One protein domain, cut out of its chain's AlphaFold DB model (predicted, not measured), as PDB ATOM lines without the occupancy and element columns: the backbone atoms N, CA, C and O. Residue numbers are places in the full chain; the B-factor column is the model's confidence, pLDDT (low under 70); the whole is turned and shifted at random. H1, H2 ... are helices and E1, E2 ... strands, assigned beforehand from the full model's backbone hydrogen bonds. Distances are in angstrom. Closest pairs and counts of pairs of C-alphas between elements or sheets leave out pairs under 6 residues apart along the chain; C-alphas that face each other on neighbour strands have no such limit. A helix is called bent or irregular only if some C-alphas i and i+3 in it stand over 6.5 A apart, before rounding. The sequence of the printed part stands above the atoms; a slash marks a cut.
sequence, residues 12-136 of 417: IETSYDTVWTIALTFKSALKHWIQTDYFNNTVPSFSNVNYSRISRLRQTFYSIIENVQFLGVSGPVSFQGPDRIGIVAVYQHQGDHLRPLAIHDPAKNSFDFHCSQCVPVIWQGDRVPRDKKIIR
ATOM      1  N   ILE A  12      -5.014  30.777 -27.191       90.44
ATOM      2  CA  ILE A  12      -4.324  29.485 -27.048       90.44
ATOM      3  C   ILE A  12      -2.878  29.694 -26.608       90.44
ATOM      4  O   ILE A  12      -2.432  29.070 -25.645       90.44
ATOM      5  N   GLU A  13      -2.175  30.618 -27.256       89.38
ATOM      6  CA  GLU A  13      -0.775  30.916 -26.947       89.38
ATOM      7  C   GLU A  13      -0.633  31.486 -25.531       89.38
ATOM      8  O   GLU A  13       0.196  31.029 -24.747       89.38
ATOM      9  N   THR A  14      -1.517  32.412 -25.144       88.88
ATOM     10  CA  THR A  14      -1.506  32.998 -23.796       88.88
ATOM     11  C   THR A  14      -1.841  31.971 -22.715       88.88
ATOM     12  O   THR A  14      -1.255  31.999 -21.634       88.88
ATOM     13  N   SER A  15      -2.761  31.042 -22.991       91.88
ATOM     14  CA  SER A  15      -3.106  29.961 -22.059       91.88
ATOM     15  C   SER A  15      -1.935  28.996 -21.872       91.88
ATOM     16  O   SER A  15      -1.647  28.587 -20.747       91.88
ATOM     17  N   TYR A  16      -1.222  28.675 -22.954       93.19
ATOM     18  CA  TYR A  16      -0.026  27.838 -22.903       93.19
ATOM     19  C   TYR A  16       1.073  28.481 -22.046       93.19
ATOM     20  O   TYR A  16       1.592  27.859 -21.117       93.19
ATOM     21  N   ASP A  17       1.356  29.761 -22.288       93.00
ATOM     22  CA  ASP A  17       2.359  30.513 -21.532       93.00
ATOM     23  C   ASP A  17       1.966  30.691 -20.056       93.00
ATOM     24  O   ASP A  17       2.829  30.729 -19.176       93.00
ATOM     25  N   THR A  18       0.667  30.724 -19.746       92.44
ATOM     26  CA  THR A  18       0.170  30.771 -18.361       92.44
ATOM     27  C   THR A  18       0.549  29.509 -17.587       92.44
ATOM     28  O   THR A  18       1.042  29.600 -16.463       92.44
ATOM     29  N   VAL A  19       0.389  28.323 -18.184       95.19
ATOM     30  CA  VAL A  19       0.774  27.054 -17.540       95.19
ATOM     31  C   VAL A  19       2.282  27.011 -17.278       95.19
ATOM     32  O   VAL A  19       2.710  26.619 -16.191       95.19
ATOM     33  N   TRP A  20       3.091  27.480 -18.231       94.44
ATOM     34  CA  TRP A  20       4.538  27.601 -18.047       94.44
ATOM     35  C   TRP A  20       4.915  28.596 -16.955       94.44
ATOM     36  O   TRP A  20       5.773  28.296 -16.127       94.44
ATOM     37  N   THR A  21       4.231  29.739 -16.892       93.69
ATOM     38  CA  THR A  21       4.419  30.730 -15.825       93.69
ATOM     39  C   THR A  21       4.160  30.103 -14.455       93.69
ATOM     40  O   THR A  21       4.982  30.237 -13.546       93.69
ATOM     41  N   ILE A  22       3.066  29.348 -14.314       93.12
ATOM     42  CA  ILE A  22       2.728  28.626 -13.081       93.12
ATOM     43  C   ILE A  22       3.834  27.619 -12.727       93.12
ATOM     44  O   ILE A  22       4.329  27.614 -11.597       93.12
ATOM     45  N   ALA A  23       4.275  26.802 -13.685       94.69
ATOM     46  CA  ALA A  23       5.313  25.795 -13.461       94.69
ATOM     47  C   ALA A  23       6.663  26.414 -13.047       94.69
ATOM     48  O   ALA A  23       7.306  25.942 -12.105       94.69
ATOM     49  N   LEU A  24       7.085  27.496 -13.709       94.06
ATOM     50  CA  LEU A  24       8.309  28.232 -13.381       94.06
ATOM     51  C   LEU A  24       8.225  28.903 -12.008       94.06
ATOM     52  O   LEU A  24       9.213  28.913 -11.267       94.06
ATOM     53  N   THR A  25       7.041  29.395 -11.642       92.06
ATOM     54  CA  THR A  25       6.774  29.957 -10.315       92.06
ATOM     55  C   THR A  25       6.916  28.886  -9.237       92.06
ATOM     56  O   THR A  25       7.664  29.083  -8.280       92.06
ATOM     57  N   PHE A  26       6.295  27.712  -9.413       90.06
ATOM     58  CA  PHE A  26       6.426  26.595  -8.469       90.06
ATOM     59  C   PHE A  26       7.866  26.096  -8.342       90.06
ATOM     60  O   PHE A  26       8.347  25.880  -7.229       90.06
ATOM     61  N   LYS A  27       8.585  25.961  -9.462       90.62
ATOM     62  CA  LYS A  27      10.003  25.574  -9.472       90.62
ATOM     63  C   LYS A  27      10.866  26.568  -8.691       90.62
ATOM     64  O   LYS A  27      11.721  26.163  -7.904       90.62
ATOM     65  N   SER A  28      10.644  27.863  -8.904       89.88
ATOM     66  CA  SER A  28      11.392  28.927  -8.231       89.88
ATOM     67  C   SER A  28      11.046  29.008  -6.745       89.88
ATOM     68  O   SER A  28      11.946  29.176  -5.925       89.88
ATOM     69  N   ALA A  29       9.779  28.795  -6.384       85.75
ATOM     70  CA  ALA A  29       9.336  28.741  -4.994       85.75
ATOM     71  C   ALA A  29       9.954  27.556  -4.246       85.75
ATOM     72  O   ALA A  29      10.500  27.742  -3.162       85.75
ATOM     73  N   LEU A  30       9.960  26.364  -4.856       83.81
ATOM     74  CA  LEU A  30      10.612  25.186  -4.284       83.81
ATOM     75  C   LEU A  30      12.108  25.436  -4.061       83.81
ATOM     76  O   LEU A  30      12.633  25.126  -2.994       83.81
ATOM     77  N   LYS A  31      12.796  26.037  -5.041       83.88
ATOM     78  CA  LYS A  31      14.212  26.407  -4.905       83.88
ATOM     79  C   LYS A  31      14.425  27.408  -3.765       83.88
ATOM     80  O   LYS A  31      15.351  27.228  -2.980       83.88
ATOM     81  N   HIS A  32      13.578  28.433  -3.671       81.06
ATOM     82  CA  HIS A  32      13.650  29.438  -2.614       81.06
ATOM     83  C   HIS A  32      13.482  28.806  -1.228       81.06
ATOM     84  O   HIS A  32      14.299  29.072  -0.353       81.06
ATOM     85  N   TRP A  33      12.502  27.913  -1.048       76.25
ATOM     86  CA  TRP A  33      12.280  27.184   0.206       76.25
ATOM     87  C   TRP A  33      13.419  26.246   0.569       76.25
ATOM     88  O   TRP A  33      13.874  26.270   1.704       76.25
ATOM     89  N   ILE A  34      13.941  25.471  -0.385       74.12
ATOM     90  CA  ILE A  34      15.106  24.609  -0.134       74.12
ATOM     91  C   ILE A  34      16.292  25.439   0.374       74.12
ATOM     92  O   ILE A  34      17.014  24.987   1.252       74.12
ATOM     93  N   GLN A  35      16.488  26.649  -0.152       72.50
ATOM     94  CA  GLN A  35      17.587  27.528   0.253       72.50
ATOM     95  C   GLN A  35      17.354  28.233   1.597       72.50
ATOM     96  O   GLN A  35      18.318  28.470   2.320       72.50
ATOM     97  N   THR A  36      16.110  28.573   1.942       68.50
ATOM     98  CA  THR A  36      15.781  29.276   3.196       68.50
ATOM     99  C   THR A  36      15.581  28.325   4.376       68.50
ATOM    100  O   THR A  36      16.017  28.636   5.480       68.50
ATOM    101  N   ASP A  37      14.994  27.149   4.147       61.25
ATOM    102  CA  ASP A  37      14.662  26.167   5.188       61.25
ATOM    103  C   ASP A  37      15.687  25.025   5.321       61.25
ATOM    104  O   ASP A  37      15.503  24.140   6.160       61.25
ATOM    105  N   TYR A  38      16.820  25.065   4.597       50.50
ATOM    106  CA  TYR A  38      17.951  24.143   4.829       50.50
ATOM    107  C   TYR A  38      18.451  24.189   6.288       50.50
ATOM    108  O   TYR A  38      19.012  23.219   6.786       50.50
ATOM    109  N   PHE A  39      18.209  25.299   6.995       49.75
ATOM    110  CA  PHE A  39      18.561  25.477   8.405       49.75
ATOM    111  C   PHE A  39      17.496  24.988   9.407       49.75
ATOM    112  O   PHE A  39      17.828  24.805  10.574       49.75
ATOM    113  N   ASN A  40      16.246  24.740   8.987       54.00
ATOM    114  CA  ASN A  40      15.124  24.414   9.889       54.00
ATOM    115  C   ASN A  40      14.646  22.949   9.821       54.00
ATOM    116  O   ASN A  40      13.687  22.593  10.503       54.00
ATOM    117  N   ASN A  41      15.295  22.081   9.029       51.00
ATOM    118  CA  ASN A  41      14.989  20.640   8.892       51.00
ATOM    119  C   ASN A  41      13.539  20.277   8.502       51.00
ATOM    120  O   ASN A  41      13.158  19.107   8.540       51.00
ATOM    121  N   THR A  42      12.731  21.239   8.065       56.47
ATOM    122  CA  THR A  42      11.386  20.992   7.543       56.47
ATOM    123  C   THR A  42      11.324  21.490   6.113       56.47
ATOM    124  O   THR A  42      11.169  22.685   5.897       56.47
ATOM    125  N   VAL A  43      11.438  20.600   5.124       55.41
ATOM    126  CA  VAL A  43      11.120  20.966   3.737       55.41
ATOM    127  C   VAL A  43       9.599  21.136   3.658       55.41
ATOM    128  O   VAL A  43       8.884  20.145   3.843       55.41
ATOM    129  N   PRO A  44       9.060  22.348   3.433       60.03
ATOM    130  CA  PRO A  44       7.623  22.524   3.294       60.03
ATOM    131  C   PRO A  44       7.132  21.742   2.070       60.03
ATOM    132  O   PRO A  44       7.483  22.040   0.929       60.03
ATOM    133  N   SER A  45       6.321  20.712   2.313       63.25
ATOM    134  CA  SER A  45       5.646  19.974   1.249       63.25
ATOM    135  C   SER A  45       4.414  20.747   0.795       63.25
ATOM    136  O   SER A  45       3.563  21.113   1.613       63.25
ATOM    137  N   PHE A  46       4.261  20.913  -0.521       68.12
ATOM    138  CA  PHE A  46       3.038  21.451  -1.127       68.12
ATOM    139  C   PHE A  46       1.781  20.629  -0.778       68.12
ATOM    140  O   PHE A  46       0.670  21.123  -0.942       68.12
ATOM    141  N   SER A  47       1.930  19.405  -0.252       69.44
ATOM    142  CA  SER A  47       0.813  18.555   0.183       69.44
ATOM    143  C   SER A  47       0.109  19.036   1.460       69.44
ATOM    144  O   SER A  47      -1.047  18.688   1.666       69.44
ATOM    145  N   ASN A  48       0.773  19.831   2.314       70.44
ATOM    146  CA  ASN A  48       0.262  20.218   3.641       70.44
ATOM    147  C   ASN A  48      -0.083  21.720   3.735       70.44
ATOM    148  O   ASN A  48       0.034  22.335   4.799       70.44
ATOM    149  N   VAL A  49      -0.491  22.336   2.622       69.44
ATOM    150  CA  VAL A  49      -0.843  23.764   2.576       69.44
ATOM    151  C   VAL A  49      -2.208  24.000   3.232       69.44
ATOM    152  O   VAL A  49      -3.231  23.504   2.770       69.44
ATOM    153  N   ASN A  50      -2.235  24.800   4.302       74.81
ATOM    154  CA  ASN A  50      -3.463  25.233   4.972       74.81
ATOM    155  C   ASN A  50      -3.806  26.679   4.568       74.81
ATOM    156  O   ASN A  50      -2.977  27.580   4.725       74.81
ATOM    157  N   TYR A  51      -5.041  26.913   4.109       75.19
ATOM    158  CA  TYR A  51      -5.537  28.235   3.695       75.19
ATOM    159  C   TYR A  51      -5.415  29.312   4.790       75.19
ATOM    160  O   TYR A  51      -5.252  30.487   4.474       75.19
ATOM    161  N   SER A  52      -5.394  28.935   6.072       72.69
ATOM    162  CA  SER A  52      -5.184  29.871   7.192       72.69
ATOM    163  C   SER A  52      -3.786  30.514   7.233       72.69
ATOM    164  O   SER A  52      -3.625  31.588   7.808       72.69
ATOM    165  N   ARG A  53      -2.767  29.901   6.609       66.69
ATOM    166  CA  ARG A  53      -1.378  30.411   6.549       66.69
ATOM    167  C   ARG A  53      -0.970  30.878   5.143       66.69
ATOM    168  O   ARG A  53       0.213  31.079   4.874       66.69
ATOM    169  N   ILE A  54      -1.944  31.084   4.252       78.19
ATOM    170  CA  ILE A  54      -1.711  31.370   2.828       78.19
ATOM    171  C   ILE A  54      -1.101  32.750   2.557       78.19
ATOM    172  O   ILE A  54      -0.551  32.975   1.484       78.19
ATOM    173  N   SER A  55      -1.158  33.680   3.515       78.50
ATOM    174  CA  SER A  55      -0.661  35.050   3.340       78.50
ATOM    175  C   SER A  55       0.832  35.105   3.006       78.50
ATOM    176  O   SER A  55       1.215  35.854   2.107       78.50
ATOM    177  N   ARG A  56       1.653  34.275   3.667       77.44
ATOM    178  CA  ARG A  56       3.098  34.166   3.402       77.44
ATOM    179  C   ARG A  56       3.372  33.527   2.043       77.44
ATOM    180  O   ARG A  56       4.119  34.088   1.254       77.44
ATOM    181  N   LEU A  57       2.694  32.414   1.748       78.31
ATOM    182  CA  LEU A  57       2.783  31.712   0.462       78.31
ATOM    183  C   LEU A  57       2.450  32.645  -0.709       78.31
ATOM    184  O   LEU A  57       3.183  32.718  -1.689       78.31
ATOM    185  N   ARG A  58       1.363  33.406  -0.567       83.62
ATOM    186  CA  ARG A  58       0.914  34.404  -1.534       83.62
ATOM    187  C   ARG A  58       1.987  35.466  -1.776       83.62
ATOM    188  O   ARG A  58       2.269  35.777  -2.925       83.62
ATOM    189  N   GLN A  59       2.581  36.015  -0.717       84.62
ATOM    190  CA  GLN A  59       3.601  37.059  -0.838       84.62
ATOM    191  C   GLN A  59       4.872  36.541  -1.524       84.62
ATOM    192  O   GLN A  59       5.425  37.237  -2.370       84.62
ATOM    193  N   THR A  60       5.277  35.302  -1.230       83.50
ATOM    194  CA  THR A  60       6.382  34.626  -1.923       83.50
ATOM    195  C   THR A  60       6.075  34.387  -3.400       83.50
ATOM    196  O   THR A  60       6.936  34.602  -4.244       83.50
ATOM    197  N   PHE A  61       4.856  33.970  -3.756       87.62
ATOM    198  CA  PHE A  61       4.499  33.803  -5.166       87.62
ATOM    199  C   PHE A  61       4.448  35.128  -5.922       87.62
ATOM    200  O   PHE A  61       4.948  35.175  -7.039       87.62
ATOM    201  N   TYR A  62       3.924  36.199  -5.321       88.62
ATOM    202  CA  TYR A  62       3.952  37.521  -5.953       88.62
ATOM    203  C   TYR A  62       5.383  37.991  -6.226       88.62
ATOM    204  O   TYR A  62       5.684  38.350  -7.359       88.62
ATOM    205  N   SER A  63       6.287  37.898  -5.242       87.94
ATOM    206  CA  SER A  63       7.680  38.328  -5.436       87.94
ATOM    207  C   SER A  63       8.444  37.475  -6.453       87.94
ATOM    208  O   SER A  63       9.374  37.955  -7.100       87.94
ATOM    209  N   ILE A  64       8.066  36.204  -6.611       90.00
ATOM    210  CA  ILE A  64       8.625  35.335  -7.648       90.00
ATOM    211  C   ILE A  64       8.075  35.725  -9.018       90.00
ATOM    212  O   ILE A  64       8.870  35.923  -9.929       90.00
ATOM    213  N   ILE A  65       6.751  35.853  -9.164       90.94
ATOM    214  CA  ILE A  65       6.090  36.166 -10.442       90.94
ATOM    215  C   ILE A  65       6.575  37.504 -11.007       90.94
ATOM    216  O   ILE A  65       6.834  37.577 -12.204       90.94
ATOM    217  N   GLU A  66       6.785  38.520 -10.165       89.06
ATOM    218  CA  GLU A  66       7.356  39.814 -10.581       89.06
ATOM    219  C   GLU A  66       8.734  39.678 -11.255       89.06
ATOM    220  O   GLU A  66       9.094  40.487 -12.105       89.06
ATOM    221  N   ASN A  67       9.497  38.637 -10.914       89.31
ATOM    222  CA  ASN A  67      10.825  38.374 -11.466       89.31
ATOM    223  C   ASN A  67      10.834  37.270 -12.537       89.31
ATOM    224  O   ASN A  67      11.890  36.965 -13.096       89.31
ATOM    225  N   VAL A  68       9.690  36.638 -12.827       90.12
ATOM    226  CA  VAL A  68       9.605  35.617 -13.873       90.12
ATOM    227  C   VAL A  68       9.655  36.301 -15.233       90.12
ATOM    228  O   VAL A  68       8.764  37.062 -15.606       90.12
ATOM    229  N   GLN A  69      10.702  35.981 -15.990       90.50
ATOM    230  CA  GLN A  69      10.879  36.412 -17.369       90.50
ATOM    231  C   GLN A  69      11.320  35.221 -18.212       90.50
ATOM    232  O   GLN A  69      12.295  34.541 -17.882       90.50
ATOM    233  N   PHE A  70      10.595  34.939 -19.290       91.50
ATOM    234  CA  PHE A  70      10.957  33.881 -20.232       91.50
ATOM    235  C   PHE A  70      10.376  34.157 -21.620       91.50
ATOM    236  O   PHE A  70       9.447  34.947 -21.776       91.50
ATOM    237  N   LEU A  71      10.932  33.501 -22.639       91.31
ATOM    238  CA  LEU A  71      10.391  33.539 -23.993       91.31
ATOM    239  C   LEU A  71       9.312  32.456 -24.128       91.31
ATOM    240  O   LEU A  71       9.633  31.267 -24.125       91.31
ATOM    241  N   GLY A  72       8.050  32.877 -24.185       90.44
ATOM    242  CA  GLY A  72       6.893  32.015 -24.414       90.44
ATOM    243  C   GLY A  72       6.528  31.905 -25.894       90.44
ATOM    244  O   GLY A  72       7.200  32.460 -26.766       90.44
ATOM    245  N   VAL A  73       5.433  31.201 -26.176       90.69
ATOM    246  CA  VAL A  73       4.884  31.059 -27.534       90.69
ATOM    247  C   VAL A  73       4.328  32.392 -28.032       90.69
ATOM    248  O   VAL A  73       4.565  32.754 -29.180       90.69
ATOM    249  N   SER A  74       3.683  33.166 -27.156       87.12
ATOM    250  CA  SER A  74       3.171  34.508 -27.481       87.12
ATOM    251  C   SER A  74       4.231  35.618 -27.368       87.12
ATOM    252  O   SER A  74       3.897  36.801 -27.284       87.12
ATOM    253  N   GLY A  75       5.519  35.255 -27.345       88.06
ATOM    254  CA  GLY A  75       6.649  36.180 -27.230       88.06
ATOM    255  C   GLY A  75       7.205  36.300 -25.803       88.06
ATOM    256  O   GLY A  75       6.977  35.421 -24.969       88.06
ATOM    257  N   PRO A  76       7.989  37.350 -25.500       89.56
ATOM    258  CA  PRO A  76       8.556  37.543 -24.169       89.56
ATOM    259  C   PRO A  76       7.438  37.751 -23.139       89.56
ATOM    260  O   PRO A  76       6.555  38.592 -23.309       89.56
ATOM    261  N   VAL A  77       7.471  36.959 -22.071       90.19
ATOM    262  CA  VAL A  77       6.514  37.001 -20.965       90.19
ATOM    263  C   VAL A  77       7.197  37.636 -19.766       90.19
ATOM    264  O   VAL A  77       8.241  37.161 -19.321       90.19
ATOM    265  N   SER A  78       6.597  38.701 -19.242       90.69
ATOM    266  CA  SER A  78       6.995  39.353 -17.994       90.69
ATOM    267  C   SER A  78       5.784  40.037 -17.357       90.69
ATOM    268  O   SER A  78       4.748  40.195 -18.011       90.69
ATOM    269  N   PHE A  79       5.894  40.425 -16.088       90.06
ATOM    270  CA  PHE A  79       4.788  41.006 -15.325       90.06
ATOM    271  C   PHE A  79       5.217  42.295 -14.625       90.06
ATOM    272  O   PHE A  79       6.335  42.395 -14.126       90.06
ATOM    273  N   GLN A  80       4.308  43.266 -14.566       87.50
ATOM    274  CA  GLN A  80       4.437  44.471 -13.754       87.50
ATOM    275  C   GLN A  80       3.187  44.603 -12.886       87.50
ATOM    276  O   GLN A  80       2.105  44.940 -13.361       87.50
ATOM    277  N   GLY A  81       3.331  44.288 -11.598       85.62
ATOM    278  CA  GLY A  81       2.181  44.116 -10.715       85.62
ATOM    279  C   GLY A  81       1.273  42.980 -11.220       85.62
ATOM    280  O   GLY A  81       1.773  41.887 -11.486       85.62
ATOM    281  N   PRO A  82      -0.051  43.194 -11.344       82.12
ATOM    282  CA  PRO A  82      -0.966  42.187 -11.885       82.12
ATOM    283  C   PRO A  82      -0.931  42.084 -13.421       82.12
ATOM    284  O   PRO A  82      -1.476  41.125 -13.968       82.12
ATOM    285  N   ASP A  83      -0.318  43.048 -14.113       88.31
ATOM    286  CA  ASP A  83      -0.420  43.171 -15.563       88.31
ATOM    287  C   ASP A  83       0.706  42.420 -16.271       88.31
ATOM    288  O   ASP A  83       1.887  42.522 -15.924       88.31
ATOM    289  N   ARG A  84       0.341  41.670 -17.312       87.62
ATOM    290  CA  ARG A  84       1.310  41.047 -18.212       87.62
ATOM    291  C   ARG A  84       1.855  42.103 -19.170       87.62
ATOM    292  O   ARG A  84       1.099  42.679 -19.950       87.62
ATOM    293  N   ILE A  85       3.173  42.266 -19.191       87.81
ATOM    294  CA  ILE A  85       3.859  43.037 -20.223       87.81
ATOM    295  C   ILE A  85       4.124  42.102 -21.404       87.81
ATOM    296  O   ILE A  85       4.812  41.086 -21.277       87.81
ATOM    297  N   GLY A  86       3.557  42.450 -22.553       84.44
ATOM    298  CA  GLY A  86       3.707  41.705 -23.793       84.44
ATOM    299  C   GLY A  86       3.819  42.630 -24.994       84.44
ATOM    300  O   GLY A  86       3.804  43.856 -24.880       84.44
ATOM    301  N   ILE A  87       3.939  42.012 -26.162       87.88
ATOM    302  CA  ILE A  87       3.960  42.721 -27.434       87.88
ATOM    303  C   ILE A  87       2.559  43.280 -27.713       87.88
ATOM    304  O   ILE A  87       1.573  42.549 -27.640       87.88
ATOM    305  N   VAL A  88       2.469  44.567 -28.058       89.31
ATOM    306  CA  VAL A  88       1.204  45.207 -28.458       89.31
ATOM    307  C   VAL A  88       1.250  45.487 -29.950       89.31
ATOM    308  O   VAL A  88       2.140  46.190 -30.416       89.31
ATOM    309  N   ALA A  89       0.292  44.963 -30.708       90.44
ATOM    310  CA  ALA A  89       0.170  45.240 -32.136       90.44
ATOM    311  C   ALA A  89      -0.944  46.267 -32.388       90.44
ATOM    312  O   ALA A  89      -2.058  46.129 -31.881       90.44
ATOM    313  N   VAL A  90      -0.637  47.294 -33.178       94.75
ATOM    314  CA  VAL A  90      -1.579  48.335 -33.601       94.75
ATOM    315  C   VAL A  90      -2.045  48.019 -35.012       94.75
ATOM    316  O   VAL A  90      -1.227  47.751 -35.889       94.75
ATOM    317  N   TYR A  91      -3.353  48.090 -35.238       94.19
ATOM    318  CA  TYR A  91      -3.971  47.819 -36.530       94.19
ATOM    319  C   TYR A  91      -4.785  49.018 -37.015       94.19
ATOM    320  O   TYR A  91      -5.344  49.764 -36.211       94.19
ATOM    321  N   GLN A  92      -4.898  49.168 -38.332       94.50
ATOM    322  CA  GLN A  92      -5.792  50.121 -38.985       94.50
ATOM    323  C   GLN A  92      -6.662  49.400 -40.007       94.50
ATOM    324  O   GLN A  92      -6.205  48.518 -40.735       94.50
ATOM    325  N   HIS A  93      -7.928  49.792 -40.067       94.56
ATOM    326  CA  HIS A  93      -8.835  49.335 -41.105       94.56
ATOM    327  C   HIS A  93      -8.533  50.093 -42.407       94.56
ATOM    328  O   HIS A  93      -8.720  51.307 -42.470       94.56
ATOM    329  N   GLN A  94      -8.034  49.393 -43.427       92.25
ATOM    330  CA  GLN A  94      -7.688  49.958 -44.735       92.25
ATOM    331  C   GLN A  94      -8.487  49.222 -45.821       92.25
ATOM    332  O   GLN A  94      -8.228  48.049 -46.107       92.25
ATOM    333  N   GLY A  95      -9.475  49.896 -46.416       87.94
ATOM    334  CA  GLY A  95     -10.473  49.240 -47.272       87.94
ATOM    335  C   GLY A  95     -11.363  48.315 -46.440       87.94
ATOM    336  O   GLY A  95     -11.869  48.756 -45.416       87.94
ATOM    337  N   ASP A  96     -11.481  47.046 -46.837       90.69
ATOM    338  CA  ASP A  96     -12.245  46.005 -46.121       90.69
ATOM    339  C   ASP A  96     -11.365  45.095 -45.241       90.69
ATOM    340  O   ASP A  96     -11.797  44.043 -44.767       90.69
ATOM    341  N   HIS A  97     -10.094  45.461 -45.047       93.19
ATOM    342  CA  HIS A  97      -9.122  44.623 -44.353       93.19
ATOM    343  C   HIS A  97      -8.493  45.335 -43.156       93.19
ATOM    344  O   HIS A  97      -8.060  46.486 -43.240       93.19
ATOM    345  N   LEU A  98      -8.366  44.605 -42.047       93.12
ATOM    346  CA  LEU A  98      -7.590  45.030 -40.888       93.12
ATOM    347  C   LEU A  98      -6.099  44.771 -41.157       93.12
ATOM    348  O   LEU A  98      -5.689  43.624 -41.341       93.12
ATOM    349  N   ARG A  99      -5.290  45.832 -41.206       93.94
ATOM    350  CA  ARG A  99      -3.856  45.764 -41.521       93.94
ATOM    351  C   ARG A  99      -3.006  46.156 -40.305       93.94
ATOM    352  O   ARG A  99      -3.349  47.137 -39.643       93.94
ATOM    353  N   PRO A 100      -1.922  45.427 -39.985       94.19
ATOM    354  CA  PRO A 100      -1.013  45.800 -38.902       94.19
ATOM    355  C   PRO A 100      -0.162  47.013 -39.303       94.19
ATOM    356  O   PRO A 100       0.388  47.059 -40.401       94.19
ATOM    357  N   LEU A 101      -0.050  47.990 -38.407       95.12
ATOM    358  CA  LEU A 101       0.709  49.227 -38.611       95.12
ATOM    359  C   LEU A 101       2.027  49.249 -37.849       95.12
ATOM    360  O   LEU A 101       3.032  49.731 -38.359       95.12
ATOM    361  N   ALA A 102       1.996  48.797 -36.598       95.25
ATOM    362  CA  ALA A 102       3.140  48.879 -35.709       95.25
ATOM    363  C   ALA A 102       3.078  47.806 -34.636       95.25
ATOM    364  O   ALA A 102       1.999  47.378 -34.222       95.25
ATOM    365  N   ILE A 103       4.251  47.431 -34.145       93.31
ATOM    366  CA  ILE A 103       4.405  46.504 -33.033       93.31
ATOM    367  C   ILE A 103       5.206  47.202 -31.935       93.31
ATOM    368  O   ILE A 103       6.300  47.701 -32.172       93.31
ATOM    369  N   HIS A 104       4.662  47.252 -30.727       91.56
ATOM    370  CA  HIS A 104       5.366  47.720 -29.543       91.56
ATOM    371  C   HIS A 104       6.221  46.598 -28.964       91.56
ATOM    372  O   HIS A 104       5.687  45.581 -28.512       91.56
ATOM    373  N   ASP A 105       7.535  46.809 -28.938       87.25
ATOM    374  CA  ASP A 105       8.474  45.910 -28.275       87.25
ATOM    375  C   ASP A 105       8.681  46.363 -26.816       87.25
ATOM    376  O   ASP A 105       9.266  47.430 -26.588       87.25
ATOM    377  N   PRO A 106       8.239  45.576 -25.813       84.88
ATOM    378  CA  PRO A 106       8.390  45.947 -24.409       84.88
ATOM    379  C   PRO A 106       9.853  46.048 -23.956       84.88
ATOM    380  O   PRO A 106      10.134  46.784 -23.016       84.88
ATOM    381  N   ALA A 107      10.795  45.365 -24.616       83.19
ATOM    382  CA  ALA A 107      12.211  45.440 -24.250       83.19
ATOM    383  C   ALA A 107      12.848  46.781 -24.649       83.19
ATOM    384  O   ALA A 107      13.747  47.271 -23.968       83.19
ATOM    385  N   LYS A 108      12.381  47.378 -25.753       86.69
ATOM    386  CA  LYS A 108      12.874  48.664 -26.277       86.69
ATOM    387  C   LYS A 108      12.016  49.852 -25.849       86.69
ATOM    388  O   LYS A 108      12.464  50.988 -25.973       86.69
ATOM    389  N   ASN A 109      10.803  49.588 -25.358       86.75
ATOM    390  CA  ASN A 109       9.799  50.593 -25.015       86.75
ATOM    391  C   ASN A 109       9.512  51.556 -26.187       86.75
ATOM    392  O   ASN A 109       9.470  52.776 -26.028       86.75
ATOM    393  N   SER A 110       9.392  50.997 -27.396       90.88
ATOM    394  CA  SER A 110       9.189  51.752 -28.635       90.88
ATOM    395  C   SER A 110       8.283  50.996 -29.602       90.88
ATOM    396  O   SER A 110       8.365  49.769 -29.702       90.88
ATOM    397  N   PHE A 111       7.472  51.731 -30.363       91.75
ATOM    398  CA  PHE A 111       6.729  51.180 -31.496       91.75
ATOM    399  C   PHE A 111       7.631  51.059 -32.725       91.75
ATOM    400  O   PHE A 111       8.224  52.042 -33.165       91.75
ATOM    401  N   ASP A 112       7.693  49.860 -33.292       92.31
ATOM    402  CA  ASP A 112       8.320  49.587 -34.575       92.31
ATOM    403  C   ASP A 112       7.260  49.594 -35.684       92.31
ATOM    404  O   ASP A 112       6.412  48.702 -35.761       92.31
ATOM    405  N   PHE A 113       7.312  50.621 -36.531       91.88
ATOM    406  CA  PHE A 113       6.453  50.784 -37.710       91.88
ATOM    407  C   PHE A 113       7.037  50.119 -38.969       91.88
ATOM    408  O   PHE A 113       6.370  50.052 -39.997       91.88
ATOM    409  N   HIS A 114       8.278  49.627 -38.910       90.81
ATOM    410  CA  HIS A 114       8.989  49.004 -40.030       90.81
ATOM    411  C   HIS A 114       9.087  47.481 -39.889       90.81
ATOM    412  O   HIS A 114       9.944  46.844 -40.504       90.81
ATOM    413  N   CYS A 115       8.195  46.881 -39.098       86.94
ATOM    414  CA  CYS A 115       8.140  45.438 -38.945       86.94
ATOM    415  C   CYS A 115       7.824  44.744 -40.286       86.94
ATOM    416  O   CYS A 115       7.161  45.307 -41.154       86.94
ATOM    417  N   SER A 116       8.255  43.492 -40.459       88.12
ATOM    418  CA  SER A 116       8.144  42.761 -41.737       88.12
ATOM    419  C   SER A 116       6.714  42.598 -42.271       88.12
ATOM    420  O   SER A 116       6.529  42.383 -43.466       88.12
ATOM    421  N   GLN A 117       5.712  42.683 -41.395       88.44
ATOM    422  CA  GLN A 117       4.292  42.581 -41.739       88.44
ATOM    423  C   GLN A 117       3.574  43.938 -41.724       88.44
ATOM    424  O   GLN A 117       2.416  44.002 -42.126       88.44
ATOM    425  N   CYS A 118       4.237  45.001 -41.260       93.44
ATOM    426  CA  CYS A 118       3.649  46.318 -41.064       93.44
ATOM    427  C   CYS A 118       3.452  47.033 -42.404       93.44
ATOM    428  O   CYS A 118       4.318  47.000 -43.281       93.44
ATOM    429  N   VAL A 119       2.317  47.713 -42.549       92.75
ATOM    430  CA  VAL A 119       2.029  48.584 -43.695       92.75
ATOM    431  C   VAL A 119       2.012  50.049 -43.253       92.75
ATOM    432  O   VAL A 119       1.719  50.329 -42.089       92.75
ATOM    433  N   PRO A 120       2.307  51.004 -44.155       90.81
ATOM    434  CA  PRO A 120       2.215  52.419 -43.819       90.81
ATOM    435  C   PRO A 120       0.782  52.812 -43.439       90.81
ATOM    436  O   PRO A 120      -0.201  52.266 -43.949       90.81
ATOM    437  N   VAL A 121       0.678  53.798 -42.548       91.56
ATOM    438  CA  VAL A 121      -0.598  54.405 -42.161       91.56
ATOM    439  C   VAL A 121      -1.167  55.171 -43.352       91.56
ATOM    440  O   VAL A 121      -0.469  55.992 -43.943       91.56
ATOM    441  N   ILE A 122      -2.439  54.934 -43.673       91.12
ATOM    442  CA  ILE A 122      -3.143  55.645 -44.745       91.12
ATOM    443  C   ILE A 122      -4.169  56.575 -44.109       91.12
ATOM    444  O   ILE A 122      -4.995  56.149 -43.301       91.12
ATOM    445  N   TRP A 123      -4.122  57.849 -44.484       90.31
ATOM    446  CA  TRP A 123      -5.111  58.848 -44.099       90.31
ATOM    447  C   TRP A 123      -5.915  59.274 -45.320       90.31
ATOM    448  O   TRP A 123      -5.436  59.207 -46.452       90.31
ATOM    449  N   GLN A 124      -7.144  59.733 -45.102       85.88
ATOM    450  CA  GLN A 124      -7.932  60.311 -46.185       85.88
ATOM    451  C   GLN A 124      -7.262  61.603 -46.678       85.88
ATOM    452  O   GLN A 124      -7.002  62.513 -45.892       85.88
ATOM    453  N   GLY A 125      -6.977  61.673 -47.982       82.62
ATOM    454  CA  GLY A 125      -6.342  62.834 -48.615       82.62
ATOM    455  C   GLY A 125      -4.827  62.944 -48.401       82.62
ATOM    456  O   GLY A 125      -4.314  64.060 -48.430       82.62
ATOM    457  N   ASP A 126      -4.133  61.826 -48.143       81.81
ATOM    458  CA  ASP A 126      -2.665  61.729 -47.986       81.81
ATOM    459  C   ASP A 126      -2.050  62.703 -46.960       81.81
ATOM    460  O   ASP A 126      -0.846  62.966 -46.955       81.81
ATOM    461  N   ARG A 127      -2.871  63.222 -46.042       86.00
ATOM    462  CA  ARG A 127      -2.464  64.162 -44.995       86.00
ATOM    463  C   ARG A 127      -2.862  63.647 -43.622       86.00
ATOM    464  O   ARG A 127      -3.978  63.178 -43.421       86.00
ATOM    465  N   VAL A 128      -1.948  63.765 -42.660       88.94
ATOM    466  CA  VAL A 128      -2.249  63.464 -41.256       88.94
ATOM    467  C   VAL A 128      -3.261  64.502 -40.755       88.94
ATOM    468  O   VAL A 128      -2.974  65.702 -40.852       88.94
ATOM    469  N   PRO A 129      -4.434  64.085 -40.243       88.12
ATOM    470  CA  PRO A 129      -5.436  65.017 -39.750       88.12
ATOM    471  C   PRO A 129      -4.892  65.790 -38.549       88.12
ATOM    472  O   PRO A 129      -4.183  65.247 -37.700       88.12
ATOM    473  N   ARG A 130      -5.230  67.076 -38.481       86.00
ATOM    474  CA  ARG A 130      -4.855  67.934 -37.355       86.00
ATOM    475  C   ARG A 130      -5.873  67.798 -36.227       86.00
ATOM    476  O   ARG A 130      -7.063  67.629 -36.465       86.00
ATOM    477  N   ASP A 131      -5.392  67.932 -34.998       89.50
ATOM    478  CA  ASP A 131      -6.197  67.945 -33.771       89.50
ATOM    479  C   ASP A 131      -7.053  69.217 -33.634       89.50
ATOM    480  O   ASP A 131      -8.101  69.203 -32.989       89.50
ATOM    481  N   LYS A 132      -6.619  70.320 -34.257       88.12
ATOM    482  CA  LYS A 132      -7.308  71.615 -34.243       88.12
ATOM    483  C   LYS A 132      -7.217  72.349 -35.577       88.12
ATOM    484  O   LYS A 132      -6.250  72.214 -36.328       88.12
ATOM    485  N   LYS A 133      -8.212  73.204 -35.820       86.69
ATOM    486  CA  LYS A 133      -8.239  74.123 -36.964       86.69
ATOM    487  C   LYS A 133      -7.196  75.231 -36.802       86.69
ATOM    488  O   LYS A 133      -6.938  75.714 -35.697       86.69
ATOM    489  N   ILE A 134      -6.596  75.642 -37.914       88.75
ATOM    490  CA  ILE A 134      -5.654  76.756 -37.985       88.75
ATOM    491  C   ILE A 134      -6.457  78.047 -38.097       88.75
ATOM    492  O   ILE A 134      -7.155  78.278 -39.082       88.75
ATOM    493  N   ILE A 135      -6.321  78.911 -37.100       89.31
ATOM    494  CA  ILE A 135      -6.966  80.220 -37.093       89.31
ATOM    495  C   ILE A 135      -6.064  81.223 -37.814       89.31
ATOM    496  O   ILE A 135      -4.902  81.402 -37.447       89.31
ATOM    497  N   ARG A 136      -6.601  81.893 -38.834       89.31
ATOM    498  CA  ARG A 136      -5.957  83.012 -39.528       89.31
ATOM    499  C   ARG A 136      -6.779  84.276 -39.331       89.31
ATOM    500  O   ARG A 136      -7.978  84.296 -39.586       89.31
TER     501      ARG A 136
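This is residues 12 to 136 of the 417 residues of the protein "G_PROTEIN_RECEP_F3_4 domain-containing protein" of Lottia gigantea (UniProt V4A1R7). The model is a long row of two small lobes with a tail: one lobe is a slender antiparallel sheet, E4 E5 E6, and the other is the long helix H1 over one face of a smaller sheet, E1 E2 E3, with H2 meeting H1 at a wide angle through its last residues, 60 to 65, alone. The tail, residues 124 to 136, sticks out beyond the first lobe and ends in E7. The printed part has 125 residues, with two named helices and then seven named strands along the chain; the class is mixed, helices and strands. It is extended, with a radius of gyration of the C-alphas of 23.0 A and spans of 79 by 34 by 25 A, a rod in outline.

E4, residues 88 to 94, E5, residues 97 to 105, and E6, residues 110 to 112, form a meander, each strand the antiparallel neighbour of the one before. In the hairpin E4 and E5, N 90 and O 102 are 2.8 A apart, within hydrogen-bond range; in the hairpin E5 and E6, N 112 and O 103 are 2.8 A apart. E3, residues 83 to 85, runs on into E4 at 78 degrees across a break of 2 residues. E1, residues 70 to 72, E2, residues 75 to 80, and E3 form a second meander. Its pairing is staggered: residues 75 to 77 of E2 pair with E1, with N 77 and O 70 at 2.8 A, and residues 78 to 80 pair with E3, with N 80 and O 83 at 2.9 A. H1, residues 12 to 37, is on this sheet at a height of 8.1 A, making two layers, a helix on one face of a sheet. It lies over E1 and E2, along the strands, at 16 degrees to E1 on the local plane; the closest C-alphas of H1 and E1, Asp 17 and Gly 72, are 5.6 A apart. H2, residues 51 to 65, is not on the sheet. Its residues 60 to 65 touch residues 21 to 29 of H1, closest at the C-alphas of Thr 25 and Ile 65, 6.2 A; the tilt of 71 degrees is only just about perpendicular. Every O i to N i+4 pair of H1 is within hydrogen-bond range, against 8 of 11 in H2, which is irregular: C-alphas 52 and 55 are 7.9 A apart. E7, residues 134 to 136, pairs with no named strand.

E5 is 23.9 A long and E4 19.1 A. H1 is 37.6 A long, from C-alpha 12 at (-4.324, 29.485, -27.048); H2 is 19.9 A and E2 16.0 A. E7 ends at C-alpha 136, (-5.957, 83.012, -39.528).

The C-alphas of Asn 41 and Arg 136, the two farthest apart, are 81.7 A from each other. The printed part has no cut. The links H1 to H2 and E6 to E7 are long. Confidence is under 70 at residues 36 to 47, 49 and 53.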